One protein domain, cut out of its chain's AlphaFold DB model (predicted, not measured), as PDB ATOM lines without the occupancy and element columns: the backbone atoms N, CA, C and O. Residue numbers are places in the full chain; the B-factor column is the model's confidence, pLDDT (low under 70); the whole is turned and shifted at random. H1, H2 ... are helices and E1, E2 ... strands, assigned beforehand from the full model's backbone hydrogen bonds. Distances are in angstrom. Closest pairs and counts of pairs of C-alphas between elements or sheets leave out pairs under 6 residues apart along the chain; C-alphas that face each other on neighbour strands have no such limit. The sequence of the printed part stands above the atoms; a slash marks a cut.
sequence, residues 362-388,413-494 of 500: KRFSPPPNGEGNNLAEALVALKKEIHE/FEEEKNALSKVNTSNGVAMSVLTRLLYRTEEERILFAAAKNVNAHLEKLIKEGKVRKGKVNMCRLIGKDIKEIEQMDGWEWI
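What this domain is: This is residues 362 to 388 and 413 to 494 of the 500 residues of the protein "Lactamase_B domain-containing protein" of Cryptococcus depauperatus CBS 7841 (UniProt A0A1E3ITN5). A long hairpin of two strands, E1 and E2, bends sharply along its length, and H3 sits in its hollow, near the middle of the domain. The long helix H4 crosses H3 on one side; on the other side lies H1, which meets the short helix H2 in a corner near their ends. The printed part has 109 residues, with four named helices and two named strands in the order H1, H2, H3, H4, E1, E2; the sheet, E1 - E2, is antiparallel and the class is mixed, helices and strands. The whole is compact, with a radius of gyration of the C-alphas of 13.6 A and spans of 37 by 35 by 25 A.

Where its parts are: E1, residues 467 to 478, is 25.4 A long and starts at C-alpha 467 (16.232, 11.177, -17.135). E2, residues 481 to 493, is 27.3 A long and ends at C-alpha 493 (19.137, 11.604, -13.523). E1 bends by 83 degrees at residue 475 and E2 by 98 degrees at residue 484. H3 is residues 431 to 439, 11.9 A; H4 is residues 444 to 463, 28.2 A, with a kink of 26 degrees near residue 453. H1, residues 375 to 388, is 20.1 A long and starts at C-alpha 375 (27.518, 23.278, -9.032); H2 is residues 414 to 420, 9.8 A.

How they stand to each other: The hairpin E1 and E2 has N 470 and O 490 at 2.9 A and N 476 and O 484 at 3.1 A, within hydrogen-bond range. Residues 429 to 430 pair antiparallel with residues 490 to 491 of E2. The closest C-alphas of H3 and E2 are those of Met 431 and Gly 490, 6.7 A. H4 touches H3 with residues 447 to 455 alone, about perpendicular at 76 degrees; the closest C-alphas are those of Thr 435 and Leu 447, 6.0 A. The closest C-alphas of H4 and E1, those of Leu 461 and Val 467, are 5.4 A apart. H1 and H3 are close but not clearly touching, with the C-alphas of Leu 382 and Leu 437 at 7.2 A. H1 touches H2 with residues 375 to 380 alone, at a steep tilt of 49 degrees, opposite ways; the closest C-alphas, of Ala 376 and Leu 420, are 5.0 A apart. H1 is apart from H4, E1 and E2. Every O i to N i+4 pair is within hydrogen-bond range in H1 and H2, against 4 of 5 in H3 and 15 of 16 in H4.

The domain as a whole: The two C-alphas farthest apart, of Glu 414 and Glu 464, are 39.4 A apart. Residues 389 to 412 are not printed, and C-alphas 388 and 413 are 14.5 A apart across this cut, which falls in the link from H1 to H2. Of the links that are printed whole, H2 to H3 is short and the others are tight. Residues 362 to 374 hold no named element. Mean pLDDT of the printed part is 81.4; residues 366 to 373, 414 to 416 and 421 to 427 are under 70.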
ATOM      1  N   LYS A 362      24.485  12.724 -13.196       87.75
ATOM      2  CA  LYS A 362      24.804  11.926 -12.001       87.75
ATOM      3  C   LYS A 362      25.665  12.693 -11.002       87.75
ATOM      4  O   LYS A 362      25.445  12.574  -9.803       87.75
ATOM      5  N   ARG A 363      26.634  13.485 -11.480       84.38
ATOM      6  CA  ARG A 363      27.529  14.279 -10.623       84.38
ATOM      7  C   ARG A 363      26.762  15.271  -9.747       84.38
ATOM      8  O   ARG A 363      27.194  15.507  -8.620       84.38
ATOM      9  N   PHE A 364      25.678  15.844 -10.269       79.88
ATOM     10  CA  PHE A 364      24.871  16.866  -9.593       79.88
ATOM     11  C   PHE A 364      23.513  16.353  -9.094       79.88
ATOM     12  O   PHE A 364      22.718  17.143  -8.591       79.88
ATOM     13  N   SER A 365      23.250  15.048  -9.188       75.50
ATOM     14  CA  SER A 365      22.126  14.430  -8.488       75.50
ATOM     15  C   SER A 365      22.386  14.429  -6.975       75.50
ATOM     16  O   SER A 365      23.512  14.151  -6.553       75.50
ATOM     17  N   PRO A 366      21.372  14.720  -6.140       64.50
ATOM     18  CA  PRO A 366      21.532  14.685  -4.692       64.50
ATOM     19  C   PRO A 366      21.882  13.257  -4.226       64.50
ATOM     20  O   PRO A 366      21.175  12.312  -4.584       64.50
ATOM     21  N   PRO A 367      22.959  13.058  -3.442       58.56
ATOM     22  CA  PRO A 367      23.254  11.756  -2.864       58.56
ATOM     23  C   PRO A 367      22.256  11.432  -1.744       58.56
ATOM     24  O   PRO A 367      21.761  12.349  -1.082       58.56
ATOM     25  N   PRO A 368      22.008  10.142  -1.457       52.56
ATOM     26  CA  PRO A 368      21.076   9.727  -0.406       52.56
ATOM     27  C   PRO A 368      21.425  10.272   0.995       52.56
ATOM     28  O   PRO A 368      20.524  10.407   1.815       52.56
ATOM     29  N   ASN A 369      22.690  10.649   1.248       54.06
ATOM     30  CA  ASN A 369      23.188  11.114   2.552       54.06
ATOM     31  C   ASN A 369      23.762  12.553   2.555       54.06
ATOM     32  O   ASN A 369      24.621  12.868   3.370       54.06
ATOM     33  N   GLY A 370      23.277  13.447   1.685       52.44
ATOM     34  CA  GLY A 370      23.253  14.882   2.017       52.44
ATOM     35  C   GLY A 370      24.471  15.771   1.719       52.44
ATOM     36  O   GLY A 370      24.451  16.916   2.153       52.44
ATOM     37  N   GLU A 371      25.464  15.349   0.934       54.44
ATOM     38  CA  GLU A 371      26.480  16.271   0.379       54.44
ATOM     39  C   GLU A 371      26.702  16.021  -1.118       54.44
ATOM     40  O   GLU A 371      27.528  15.207  -1.527       54.44
ATOM     41  N   GLY A 372      25.905  16.689  -1.959       53.62
ATOM     42  CA  GLY A 372      26.070  16.663  -3.416       53.62
ATOM     43  C   GLY A 372      27.206  17.573  -3.887       53.62
ATOM     44  O   GLY A 372      27.536  18.555  -3.226       53.62
ATOM     45  N   ASN A 373      27.791  17.278  -5.054       61.81
ATOM     46  CA  ASN A 373      28.813  18.152  -5.637       61.81
ATOM     47  C   ASN A 373      28.252  19.563  -5.871       61.81
ATOM     48  O   ASN A 373      27.185  19.730  -6.466       61.81
ATOM     49  N   ASN A 374      29.007  20.581  -5.459       75.56
ATOM     50  CA  ASN A 374      28.602  21.975  -5.582       75.56
ATOM     51  C   ASN A 374      28.708  22.450  -7.044       75.56
ATOM     52  O   ASN A 374      29.796  22.536  -7.621       75.56
ATOM     53  N   LEU A 375      27.567  22.773  -7.657       77.69
ATOM     54  CA  LEU A 375      27.518  23.278  -9.032       77.69
ATOM     55  C   LEU A 375      28.276  24.604  -9.188       77.69
ATOM     56  O   LEU A 375      28.919  24.816 -10.216       77.69
ATOM     57  N   ALA A 376      28.234  25.467  -8.167       77.31
ATOM     58  CA  ALA A 376      28.936  26.745  -8.179       77.31
ATOM     59  C   ALA A 376      30.450  26.542  -8.328       77.31
ATOM     60  O   ALA A 376      31.084  27.170  -9.172       77.31
ATOM     61  N   GLU A 377      31.023  25.600  -7.577       79.56
ATOM     62  CA  GLU A 377      32.448  25.265  -7.663       79.56
ATOM     63  C   GLU A 377      32.822  24.696  -9.031       79.56
ATOM     64  O   GLU A 377      33.856  25.062  -9.587       79.56
ATOM     65  N   ALA A 378      31.973  23.840  -9.607       82.31
ATOM     66  CA  ALA A 378      32.218  23.274 -10.929       82.31
ATOM     67  C   ALA A 378      32.202  24.337 -12.041       82.31
ATOM     68  O   ALA A 378      33.036  24.281 -12.945       82.31
ATOM     69  N   LEU A 379      31.289  25.311 -11.974       81.06
ATOM     70  CA  LEU A 379      31.225  26.417 -12.932       81.06
ATOM     71  C   LEU A 379      32.409  27.377 -12.780       81.06
ATOM     72  O   LEU A 379      33.012  27.755 -13.782       81.06
ATOM     73  N   VAL A 380      32.802  27.711 -11.547       82.94
ATOM     74  CA  VAL A 380      33.994  28.534 -11.293       82.94
ATOM     75  C   VAL A 380      35.261  27.830 -11.789       82.94
ATOM     76  O   VAL A 380      36.099  28.456 -12.436       82.94
ATOM     77  N   ALA A 381      35.401  26.524 -11.538       85.12
ATOM     78  CA  ALA A 381      36.521  25.738 -12.052       85.12
ATOM     79  C   ALA A 381      36.556  25.727 -13.589       85.12
ATOM     80  O   ALA A 381      37.620  25.915 -14.177       85.12
ATOM     81  N   LEU A 382      35.396  25.580 -14.240       85.44
ATOM     82  CA  LEU A 382      35.296  25.653 -15.696       85.44
ATOM     83  C   LEU A 382      35.738  27.024 -16.231       85.44
ATOM     84  O   LEU A 382      36.495  27.084 -17.197       85.44
ATOM     85  N   LYS A 383      35.291  28.126 -15.617       83.19
ATOM     86  CA  LYS A 383      35.692  29.474 -16.046       83.19
ATOM     87  C   LYS A 383      37.198  29.696 -15.920       83.19
ATOM     88  O   LYS A 383      37.794  30.293 -16.816       83.19
ATOM     89  N   LYS A 384      37.822  29.175 -14.857       84.75
ATOM     90  CA  LYS A 384      39.288  29.183 -14.708       84.75
ATOM     91  C   LYS A 384      39.974  28.417 -15.843       84.75
ATOM     92  O   LYS A 384      40.866  28.973 -16.471       84.75
ATOM     93  N   GLU A 385      39.502  27.212 -16.176       86.50
ATOM     94  CA  GLU A 385      40.036  26.416 -17.297       86.50
ATOM     95  C   GLU A 385      39.918  27.160 -18.643       86.50
ATOM     96  O   GLU A 385      40.856  27.169 -19.441       86.50
ATOM     97  N   ILE A 386      38.772  27.801 -18.908       84.50
ATOM     98  CA  ILE A 386      38.550  28.581 -20.136       84.50
ATOM     99  C   ILE A 386      39.510  29.772 -20.197       84.50
ATOM    100  O   ILE A 386      40.138  29.996 -21.230       84.50
ATOM    101  N   HIS A 387      39.663  30.499 -19.091       82.50
ATOM    102  CA  HIS A 387      40.572  31.636 -19.000       82.50
ATOM    103  C   HIS A 387      42.035  31.233 -19.242       82.50
ATOM    104  O   HIS A 387      42.724  31.872 -20.035       82.50
ATOM    105  N   GLU A 388      42.502  30.150 -18.613       84.62
ATOM    106  CA  GLU A 388      43.857  29.616 -18.818       84.62
ATOM    107  C   GLU A 388      44.102  29.242 -20.289       84.62
ATOM    108  O   GLU A 388      45.177  29.505 -20.837       84.62
ATOM    109  N   PHE A 413      35.975  35.632  -8.704       74.62
ATOM    110  CA  PHE A 413      34.800  34.775  -8.802       74.62
ATOM    111  C   PHE A 413      33.999  34.717  -7.492       74.62
ATOM    112  O   PHE A 413      33.046  33.945  -7.428       74.62
ATOM    113  N   GLU A 414      34.344  35.470  -6.438       69.69
ATOM    114  CA  GLU A 414      33.640  35.373  -5.146       69.69
ATOM    115  C   GLU A 414      32.201  35.911  -5.188       69.69
ATOM    116  O   GLU A 414      31.287  35.266  -4.667       69.69
ATOM    117  N   GLU A 415      31.943  37.037  -5.861       65.88
ATOM    118  CA  GLU A 415      30.562  37.507  -6.086       65.88
ATOM    119  C   GLU A 415      29.749  36.481  -6.885       65.88
ATOM    120  O   GLU A 415      28.587  36.201  -6.577       65.88
ATOM    121  N   GLU A 416      30.392  35.855  -7.867       68.94
ATOM    122  CA  GLU A 416      29.785  34.860  -8.739       68.94
ATOM    123  C   GLU A 416      29.471  33.554  -7.993       68.94
ATOM    124  O   GLU A 416      28.369  33.012  -8.087       68.94
ATOM    125  N   LYS A 417      30.418  33.079  -7.182       73.44
ATOM    126  CA  LYS A 417      30.270  31.919  -6.303       73.44
ATOM    127  C   LYS A 417      29.140  32.133  -5.299       73.44
ATOM    128  O   LYS A 417      28.360  31.213  -5.070       73.44
ATOM    129  N   ASN A 418      29.005  33.345  -4.759       71.50
ATOM    130  CA  ASN A 418      27.911  33.723  -3.861       71.50
ATOM    131  C   ASN A 418      26.550  33.829  -4.562       71.50
ATOM    132  O   ASN A 418      25.515  33.609  -3.931       71.50
ATOM    133  N   ALA A 419      26.517  34.177  -5.850       71.38
ATOM    134  CA  ALA A 419      25.293  34.148  -6.645       71.38
ATOM    135  C   ALA A 419      24.878  32.703  -6.975       71.38
ATOM    136  O   ALA A 419      23.722  32.331  -6.778       71.38
ATOM    137  N   LEU A 420      25.832  31.871  -7.405       71.88
ATOM    138  CA  LEU A 420      25.607  30.475  -7.782       71.88
ATOM    139  C   LEU A 420      25.338  29.553  -6.583       71.88
ATOM    140  O   LEU A 420      24.634  28.562  -6.739       71.88
ATOM    141  N   SER A 421      25.838  29.864  -5.385       69.50
ATOM    142  CA  SER A 421      25.556  29.079  -4.171       69.50
ATOM    143  C   SER A 421      24.105  29.196  -3.692       69.50
ATOM    144  O   SER A 421      23.630  28.341  -2.951       69.50
ATOM    145  N   LYS A 422      23.376  30.227  -4.144       68.88
ATOM    146  CA  LYS A 422      21.939  30.421  -3.874       68.88
ATOM    147  C   LYS A 422      21.041  29.594  -4.803       68.88
ATOM    148  O   LYS A 422      19.820  29.620  -4.655       68.88
ATOM    149  N   VAL A 423      21.626  28.894  -5.776       67.88
ATOM    150  CA  VAL A 423      20.911  28.078  -6.760       67.88
ATOM    151  C   VAL A 423      20.518  26.740  -6.143       67.88
ATOM    152  O   VAL A 423      21.347  26.040  -5.568       67.88
ATOM    153  N   ASN A 424      19.252  26.351  -6.306       62.97
ATOM    154  CA  ASN A 424      18.790  25.041  -5.863       62.97
ATOM    155  C   ASN A 424      19.048  23.984  -6.949       62.97
ATOM    156  O   ASN A 424      18.339  23.928  -7.955       62.97
ATOM    157  N   THR A 425      20.050  23.135  -6.728       61.25
ATOM    158  CA  THR A 425      20.432  22.039  -7.630       61.25
ATOM    159  C   THR A 425      19.728  20.719  -7.323       61.25
ATOM    160  O   THR A 425      19.858  19.778  -8.105       61.25
ATOM    161  N   SER A 426      18.945  20.632  -6.237       60.84
ATOM    162  CA  SER A 426      18.326  19.374  -5.785       60.84
ATOM    163  C   SER A 426      17.371  18.752  -6.808       60.84
ATOM    164  O   SER A 426      17.028  17.584  -6.682       60.84
ATOM    165  N   ASN A 427      16.938  19.529  -7.805       66.44
ATOM    166  CA  ASN A 427      15.891  19.164  -8.757       66.44
ATOM    167  C   ASN A 427      16.396  19.065 -10.214       66.44
ATOM    168  O   ASN A 427      15.581  19.022 -11.138       66.44
ATOM    169  N   GLY A 428      17.719  19.066 -10.437       82.00
ATOM    170  CA  GLY A 428      18.333  18.871 -11.756       82.00
ATOM    171  C   GLY A 428      19.221  20.019 -12.246       82.00
ATOM    172  O   GLY A 428      19.443  21.018 -11.564       82.00
ATOM    173  N   VAL A 429      19.736  19.871 -13.468       88.12
ATOM    174  CA  VAL A 429      20.674  20.801 -14.115       88.12
ATOM    175  C   VAL A 429      20.012  21.456 -15.328       88.12
ATOM    176  O   VAL A 429      19.412  20.768 -16.152       88.12
ATOM    177  N   ALA A 430      20.115  22.782 -15.455       89.75
ATOM    178  CA  ALA A 430      19.570  23.523 -16.595       89.75
ATOM    179  C   ALA A 430      20.390  23.321 -17.886       89.75
ATOM    180  O   ALA A 430      21.600  23.092 -17.845       89.75
ATOM    181  N   MET A 431      19.753  23.492 -19.052       91.25
ATOM    182  CA  MET A 431      20.396  23.329 -20.373       91.25
ATOM    183  C   MET A 431      21.608  24.251 -20.549       91.25
ATOM    184  O   MET A 431      22.638  23.839 -21.072       91.25
ATOM    185  N   SER A 432      21.490  25.499 -20.095       87.50
ATOM    186  CA  SER A 432      22.546  26.518 -20.158       87.50
ATOM    187  C   SER A 432      23.806  26.123 -19.380       87.50
ATOM    188  O   SER A 432      24.906  26.536 -19.745       87.50
ATOM    189  N   VAL A 433      23.650  25.331 -18.320       87.75
ATOM    190  CA  VAL A 433      24.736  24.816 -17.482       87.75
ATOM    191  C   VAL A 433      25.296  23.528 -18.080       87.75
ATOM    192  O   VAL A 433      26.511  23.397 -18.219       87.75
ATOM    193  N   LEU A 434      24.419  22.606 -18.495       90.12
ATOM    194  CA  LEU A 434      24.804  21.353 -19.149       90.12
ATOM    195  C   LEU A 434      25.697  21.611 -20.363       90.12
ATOM    196  O   LEU A 434      26.786  21.052 -20.453       90.12
ATOM    197  N   THR A 435      25.282  22.491 -21.276       91.06
ATOM    198  CA  THR A 435      26.055  22.790 -22.491       91.06
ATOM    199  C   THR A 435      27.417  23.403 -22.181       91.06
ATOM    200  O   THR A 435      28.400  23.010 -22.806       91.06
ATOM    201  N   ARG A 436      27.515  24.285 -21.176       90.81
ATOM    202  CA  ARG A 436      28.794  24.861 -20.725       90.81
ATOM    203  C   ARG A 436      29.739  23.795 -20.183       90.81
ATOM    204  O   ARG A 436      30.893  23.751 -20.598       90.81
ATOM    205  N   LEU A 437      29.257  22.901 -19.321       89.50
ATOM    206  CA  LEU A 437      30.075  21.824 -18.754       89.50
ATOM    207  C   LEU A 437      30.526  20.807 -19.818       89.50
ATOM    208  O   LEU A 437      31.652  20.318 -19.766       89.50
ATOM    209  N   LEU A 438      29.665  20.518 -20.797       90.31
ATOM    210  CA  LEU A 438      29.912  19.531 -21.853       90.31
ATOM    211  C   LEU A 438      30.811  20.042 -22.985       90.31
ATOM    212  O   LEU A 438      31.583  19.269 -23.552       90.31
ATOM    213  N   TYR A 439      30.689  21.317 -23.357       89.62
ATOM    214  CA  TYR A 439      31.445  21.921 -24.465       89.62
ATOM    215  C   TYR A 439      32.607  22.793 -23.990       89.62
ATOM    216  O   TYR A 439      33.425  23.212 -24.804       89.62
ATOM    217  N   ARG A 440      32.691  23.047 -22.680       89.69
ATOM    218  CA  ARG A 440      33.749  23.816 -22.019       89.69
ATOM    219  C   ARG A 440      34.055  25.143 -22.720       89.69
ATOM    220  O   ARG A 440      35.204  25.419 -23.066       89.69
ATOM    221  N   THR A 441      33.003  25.922 -22.971       87.00
ATOM    222  CA  THR A 441      33.048  27.223 -23.655       87.00
ATOM    223  C   THR A 441      31.981  28.172 -23.102       87.00
ATOM    224  O   THR A 441      30.944  27.723 -22.611       87.00
ATOM    225  N   GLU A 442      32.224  29.479 -23.213       84.38
ATOM    226  CA  GLU A 442      31.253  30.549 -22.935       84.38
ATOM    227  C   GLU A 442      30.707  31.199 -24.219       84.38
ATOM    228  O   GLU A 442      29.883  32.112 -24.154       84.38
ATOM    229  N   GLU A 443      31.140  30.743 -25.399       84.88
ATOM    230  CA  GLU A 443      30.715  31.328 -26.670       84.88
ATOM    231  C   GLU A 443      29.256  30.967 -26.990       84.88
ATOM    232  O   GLU A 443      28.921  29.817 -27.287       84.88
ATOM    233  N   GLU A 444      28.375  31.969 -26.985       83.94
ATOM    234  CA  GLU A 444      26.928  31.758 -27.119       83.94
ATOM    235  C   GLU A 444      26.522  31.055 -28.412       83.94
ATOM    236  O   GLU A 444      25.598  30.242 -28.408       83.94
ATOM    237  N   ARG A 445      27.224  31.320 -29.520       83.56
ATOM    238  CA  ARG A 445      26.937  30.677 -30.811       83.56
ATOM    239  C   ARG A 445      27.145  29.165 -30.744       83.56
ATOM    240  O   ARG A 445      26.311  28.413 -31.249       83.56
ATOM    241  N   ILE A 446      28.223  28.723 -30.095       85.00
ATOM    242  CA  ILE A 446      28.517  27.299 -29.904       85.00
ATOM    243  C   ILE A 446      27.516  26.695 -28.923       85.00
ATOM    244  O   ILE A 446      26.957  25.637 -29.204       85.00
ATOM    245  N   LEU A 447      27.241  27.378 -27.809       86.69
ATOM    246  CA  LEU A 447      26.302  26.902 -26.792       86.69
ATOM    247  C   LEU A 447      24.878  26.746 -27.335       86.69
ATOM    248  O   LEU A 447      24.194  25.785 -26.989       86.69
ATOM    249  N   PHE A 448      24.440  27.639 -28.224       84.75
ATOM    250  CA  PHE A 448      23.142  27.536 -28.885       84.75
ATOM    251  C   PHE A 448      23.051  26.286 -29.776       84.75
ATOM    252  O   PHE A 448      22.095  25.516 -29.677       84.75
ATOM    253  N   ALA A 449      24.072  26.029 -30.602       81.56
ATOM    254  CA  ALA A 449      24.129  24.826 -31.434       81.56
ATOM    255  C   ALA A 449      24.248  23.541 -30.591       81.56
ATOM    256  O   ALA A 449      23.577  22.541 -30.861       81.56
ATOM    257  N   ALA A 450      25.059  23.584 -29.532       87.19
ATOM    258  CA  ALA A 450      25.223  22.514 -28.558       87.19
ATOM    259  C   ALA A 450      23.911  22.172 -27.846       87.19
ATOM    260  O   ALA A 450      23.596  20.996 -27.696       87.19
ATOM    261  N   ALA A 451      23.120  23.177 -27.453       89.62
ATOM    262  CA  ALA A 451      21.848  22.976 -26.763       89.62
ATOM    263  C   ALA A 451      20.882  22.115 -27.581       89.62
ATOM    264  O   ALA A 451      20.259  21.212 -27.030       89.62
ATOM    265  N   LYS A 452      20.814  22.327 -28.901       86.12
ATOM    266  CA  LYS A 452      19.998  21.494 -29.795       86.12
ATOM    267  C   LYS A 452      20.457  20.032 -29.775       86.12
ATOM    268  O   LYS A 452      19.630  19.129 -29.665       86.12
ATOM    269  N   ASN A 453      21.769  19.797 -29.843       86.56
ATOM    270  CA  ASN A 453      22.332  18.448 -29.798       86.56
ATOM    271  C   ASN A 453      22.082  17.769 -28.440       86.56
ATOM    272  O   ASN A 453      21.543  16.666 -28.400       86.56
ATOM    273  N   VAL A 454      22.405  18.449 -27.337       91.69
ATOM    274  CA  VAL A 454      22.208  17.951 -25.966       91.69
ATOM    275  C   VAL A 454      20.732  17.669 -25.687       91.69
ATOM    276  O   VAL A 454      20.414  16.637 -25.102       91.69
ATOM    277  N   ASN A 455      19.816  18.521 -26.159       92.06
ATOM    278  CA  ASN A 455      18.380  18.295 -26.006       92.06
ATOM    279  C   ASN A 455      17.926  16.981 -26.658       92.06
ATOM    280  O   ASN A 455      17.200  16.220 -26.030       92.06
ATOM    281  N   ALA A 456      18.413  16.657 -27.858       89.69
ATOM    282  CA  ALA A 456      18.065  15.401 -28.522       89.69
ATOM    283  C   ALA A 456      18.570  14.156 -27.757       89.69
ATOM    284  O   ALA A 456      17.889  13.128 -27.715       89.69
ATOM    285  N   HIS A 457      19.738  14.244 -27.110       92.25
ATOM    286  CA  HIS A 457      20.217  13.203 -26.192       92.25
ATOM    287  C   HIS A 457      19.324  13.090 -24.945       92.25
ATOM    288  O   HIS A 457      18.948  11.987 -24.553       92.25
ATOM    289  N   LEU A 458      18.935  14.217 -24.344       93.38
ATOM    290  CA  LEU A 458      18.059  14.234 -23.170       93.38
ATOM    291  C   LEU A 458      16.665  13.680 -23.482       93.38
ATOM    292  O   LEU A 458      16.140  12.902 -22.695       93.38
ATOM    293  N   GLU A 459      16.082  14.010 -24.633       92.56
ATOM    294  CA  GLU A 459      14.801  13.452 -25.084       92.56
ATOM    295  C   GLU A 459      14.867  11.933 -25.257       92.56
ATOM    296  O   GLU A 459      13.962  11.225 -24.809       92.56
ATOM    297  N   LYS A 460      15.957  11.411 -25.838       92.12
ATOM    298  CA  LYS A 460      16.207   9.963 -25.894       92.12
ATOM    299  C   LYS A 460      16.267   9.358 -24.486       92.12
ATOM    300  O   LYS A 460      15.587   8.368 -24.231       92.12
ATOM    301  N   LEU A 461      17.019   9.958 -23.563       92.94
ATOM    302  CA  LEU A 461      17.144   9.465 -22.183       92.94
ATOM    303  C   LEU A 461      15.828   9.539 -21.390       92.94
ATOM    304  O   LEU A 461      15.576   8.674 -20.551       92.94
ATOM    305  N   ILE A 462      14.978  10.531 -21.667       92.94
ATOM    306  CA  ILE A 462      13.622  10.632 -21.107       92.94
ATOM    307  C   ILE A 462      12.747   9.488 -21.629       92.94
ATOM    308  O   ILE A 462      12.091   8.820 -20.833       92.94
ATOM    309  N   LYS A 463      12.769   9.212 -22.942       90.12
ATOM    310  CA  LYS A 463      12.045   8.073 -23.541       90.12
ATOM    311  C   LYS A 463      12.499   6.728 -22.949       90.12
ATOM    312  O   LYS A 463      11.687   5.822 -22.807       90.12
ATOM    313  N   GLU A 464      13.774   6.610 -22.582       90.12
ATOM    314  CA  GLU A 464      14.345   5.430 -21.913       90.12
ATOM    315  C   GLU A 464      14.066   5.367 -20.399       90.12
ATOM    316  O   GLU A 464      14.468   4.402 -19.750       90.12
ATOM    317  N   GLY A 465      13.417   6.379 -19.814       90.69
ATOM    318  CA  GLY A 465      13.136   6.434 -18.376       90.69
ATOM    319  C   GLY A 465      14.377   6.631 -17.496       90.69
ATOM    320  O   GLY A 465      14.336   6.329 -16.308       90.69
ATOM    321  N   LYS A 466      15.486   7.122 -18.062       90.31
ATOM    322  CA  LYS A 466      16.750   7.375 -17.346       90.31
ATOM    323  C   LYS A 466      16.872   8.805 -16.825       90.31
ATOM    324  O   LYS A 466      17.604   9.062 -15.873       90.31
ATOM    325  N   VAL A 467      16.193   9.749 -17.471       92.12
ATOM    326  CA  VAL A 467      16.232  11.177 -17.135       92.12
ATOM    327  C   VAL A 467      14.811  11.707 -16.998       92.12
ATOM    328  O   VAL A 467      13.923  11.326 -17.757       92.12
ATOM    329  N   ARG A 468      14.596  12.615 -16.045       91.56
ATOM    330  CA  ARG A 468      13.339  13.345 -15.860       91.56
ATOM    331  C   ARG A 468      13.534  14.817 -16.206       91.56
ATOM    332  O   ARG A 468      14.540  15.412 -15.829       91.56
ATOM    333  N   LYS A 469      12.548  15.412 -16.884       92.31
ATOM    334  CA  LYS A 469      12.452  16.864 -17.083       92.31
ATOM    335  C   LYS A 469      11.600  17.481 -15.969       92.31
ATOM    336  O   LYS A 469      10.497  17.004 -15.710       92.31
ATOM    337  N   GLY A 470      12.101  18.535 -15.335       88.44
ATOM    338  CA  GLY A 470      11.436  19.266 -14.256       88.44
ATOM    339  C   GLY A 470      11.676  20.773 -14.340       88.44
ATOM    340  O   GLY A 470      12.184  21.282 -15.341       88.44
ATOM    341  N   LYS A 471      11.296  21.494 -13.280       88.12
ATOM    342  CA  LYS A 471      11.575  22.927 -13.121       88.12
ATOM    343  C   LYS A 471      12.647  23.140 -12.060       88.12
ATOM    344  O   LYS A 471      12.556  22.579 -10.969       88.12
ATOM    345  N   VAL A 472      13.623  23.984 -12.377       85.38
ATOM    346  CA  VAL A 472      14.729  24.364 -11.492       85.38
ATOM    347  C   VAL A 472      14.811  25.882 -11.395       85.38
ATOM    348  O   VAL A 472      14.519  26.579 -12.364       85.38
ATOM    349  N   ASN A 473      15.207  26.395 -10.233       83.62
ATOM    350  CA  ASN A 473      15.488  27.817 -10.051       83.62
ATOM    351  C   ASN A 473      16.996  28.007 -10.191       83.62
ATOM    352  O   ASN A 473      17.736  27.615  -9.290       83.62
ATOM    353  N   MET A 474      17.441  28.570 -11.313       80.81
ATOM    354  CA  MET A 474      18.859  28.802 -11.605       80.81
ATOM    355  C   MET A 474      19.100  30.244 -12.037       80.81
ATOM    356  O   MET A 474      18.211  30.903 -12.573       80.81
ATOM    357  N   CYS A 475      20.322  30.734 -11.824       80.88
ATOM    358  CA  CYS A 475      20.746  32.000 -12.405       80.88
ATOM    359  C   CYS A 475      20.733  31.912 -13.932       80.88
ATOM    360  O   CYS A 475      21.211  30.936 -14.523       80.88
ATOM    361  N   ARG A 476      20.240  32.961 -14.583       81.12
ATOM    362  CA  ARG A 476      20.315  33.064 -16.038       81.12
ATOM    363  C   ARG A 476      21.746  33.403 -16.465       81.12
ATOM    364  O   ARG A 476      22.284  34.440 -16.088       81.12
ATOM    365  N   LEU A 477      22.351  32.526 -17.271       80.75
ATOM    366  CA  LEU A 477      23.735  32.651 -17.745       80.75
ATOM    367  C   LEU A 477      23.772  33.107 -19.212       80.75
ATOM    368  O   LEU A 477      23.422  32.326 -20.104       80.75
ATOM    369  N   ILE A 478      24.234  34.334 -19.469       77.88
ATOM    370  CA  ILE A 478      24.337  34.943 -20.812       77.88
ATOM    371  C   ILE A 478      25.797  35.320 -21.050       77.88
ATOM    372  O   ILE A 478      26.342  36.136 -20.318       77.88
ATOM    373  N   GLY A 479      26.449  34.699 -22.033       74.50
ATOM    374  CA  GLY A 479      27.902  34.795 -22.194       74.50
ATOM    375  C   GLY A 479      28.636  34.536 -20.871       74.50
ATOM    376  O   GLY A 479      28.456  33.465 -20.276       74.50
ATOM    377  N   LYS A 480      29.407  35.542 -20.426       71.44
ATOM    378  CA  LYS A 480      30.168  35.563 -19.162       71.44
ATOM    379  C   LYS A 480      29.350  36.071 -17.961       71.44
ATOM    380  O   LYS A 480      29.783  35.888 -16.823       71.44
ATOM    381  N   ASP A 481      28.181  36.666 -18.199       76.88
ATOM    382  CA  ASP A 481      27.378  37.352 -17.187       76.88
ATOM    383  C   ASP A 481      26.436  36.397 -16.442       76.88
ATOM    384  O   ASP A 481      25.749  35.555 -17.040       76.88
ATOM    385  N   ILE A 482      26.342  36.599 -15.127       78.88
ATOM    386  CA  ILE A 482      25.324  35.995 -14.267       78.88
ATOM    387  C   ILE A 482      24.221  37.014 -14.014       78.88
ATOM    388  O   ILE A 482      24.469  38.107 -13.512       78.88
ATOM    389  N   LYS A 483      22.988  36.639 -14.346       82.38
ATOM    390  CA  LYS A 483      21.794  37.441 -14.079       82.38
ATOM    391  C   LYS A 483      20.972  36.846 -12.933       82.38
ATOM    392  O   LYS A 483      21.388  35.909 -12.253       82.38
ATOM    393  N   GLU A 484      19.803  37.435 -12.714       83.25
ATOM    394  CA  GLU A 484      18.829  37.030 -11.703       83.25
ATOM    395  C   GLU A 484      18.431  35.545 -11.781       83.25
ATOM    396  O   GLU A 484      18.593  34.871 -12.805       83.25
ATOM    397  N   ILE A 485      17.942  35.028 -10.651       84.56
ATOM    398  CA  ILE A 485      17.430  33.662 -10.542       84.56
ATOM    399  C   ILE A 485      16.052  33.618 -11.195       84.56
ATOM    400  O   ILE A 485      15.149  34.350 -10.795       84.56
ATOM    401  N   GLU A 486      15.879  32.718 -12.156       86.50
ATOM    402  CA  GLU A 486      14.599  32.473 -12.815       86.50
ATOM    403  C   GLU A 486      14.260  30.978 -12.792       86.50
ATOM    404  O   GLU A 486      15.135  30.109 -12.693       86.50
ATOM    405  N   GLN A 487      12.967  30.670 -12.869       87.50
ATOM    406  CA  GLN A 487      12.508  29.294 -13.000       87.50
ATOM    407  C   GLN A 487      12.641  28.854 -14.461       87.50
ATOM    408  O   GLN A 487      12.038  29.445 -15.356       87.50
ATOM    409  N   MET A 488      13.388  27.783 -14.706       88.62
ATOM    410  CA  MET A 488      13.642  27.255 -16.045       88.62
ATOM    411  C   MET A 488      13.542  25.729 -16.084       88.62
ATOM    412  O   MET A 488      13.358  25.070 -15.059       88.62
ATOM    413  N   ASP A 489      13.613  25.162 -17.286       90.75
ATOM    414  CA  ASP A 489      13.645  23.713 -17.466       90.75
ATOM    415  C   ASP A 489      14.979  23.141 -16.967       90.75
ATOM    416  O   ASP A 489      16.054  23.657 -17.288       90.75
ATOM    417  N   GLY A 490      14.898  22.057 -16.197       89.88
ATOM    418  CA  GLY A 490      16.045  21.306 -15.700       89.88
ATOM    419  C   GLY A 490      15.876  19.810 -15.930       89.88
ATOM    420  O   GLY A 490      14.754  19.308 -16.045       89.88
ATOM    421  N   TRP A 491      17.000  19.106 -16.006       92.62
ATOM    422  CA  TRP A 491      17.047  17.666 -16.224       92.62
ATOM    423  C   TRP A 491      17.741  16.979 -15.063       92.62
ATOM    424  O   TRP A 491      18.758  17.455 -14.561       92.62
ATOM    425  N   GLU A 492      17.187  15.852 -14.646       90.00
ATOM    426  CA  GLU A 492      17.635  15.099 -13.483       90.00
ATOM    427  C   GLU A 492      17.837  13.636 -13.866       90.00
ATOM    428  O   GLU A 492      17.008  13.050 -14.566       90.00
ATOM    429  N   TRP A 493      18.935  13.041 -13.403       89.38
ATOM    430  CA  TRP A 493      19.137  11.604 -13.523       89.38
ATOM    431  C   TRP A 493      18.185  10.856 -12.585       89.38
ATOM    432  O   TRP A 493      18.156  11.114 -11.382       89.38
ATOM    433  N   ILE A 494      17.432   9.902 -13.130       86.81
ATOM    434  CA  ILE A 494      16.577   9.026 -12.334       86.81
ATOM    435  C   ILE A 494      17.479   7.963 -11.708       86.81
ATOM    436  O   ILE A 494      18.029   7.101 -12.397       86.81
TER     437      ILE A 494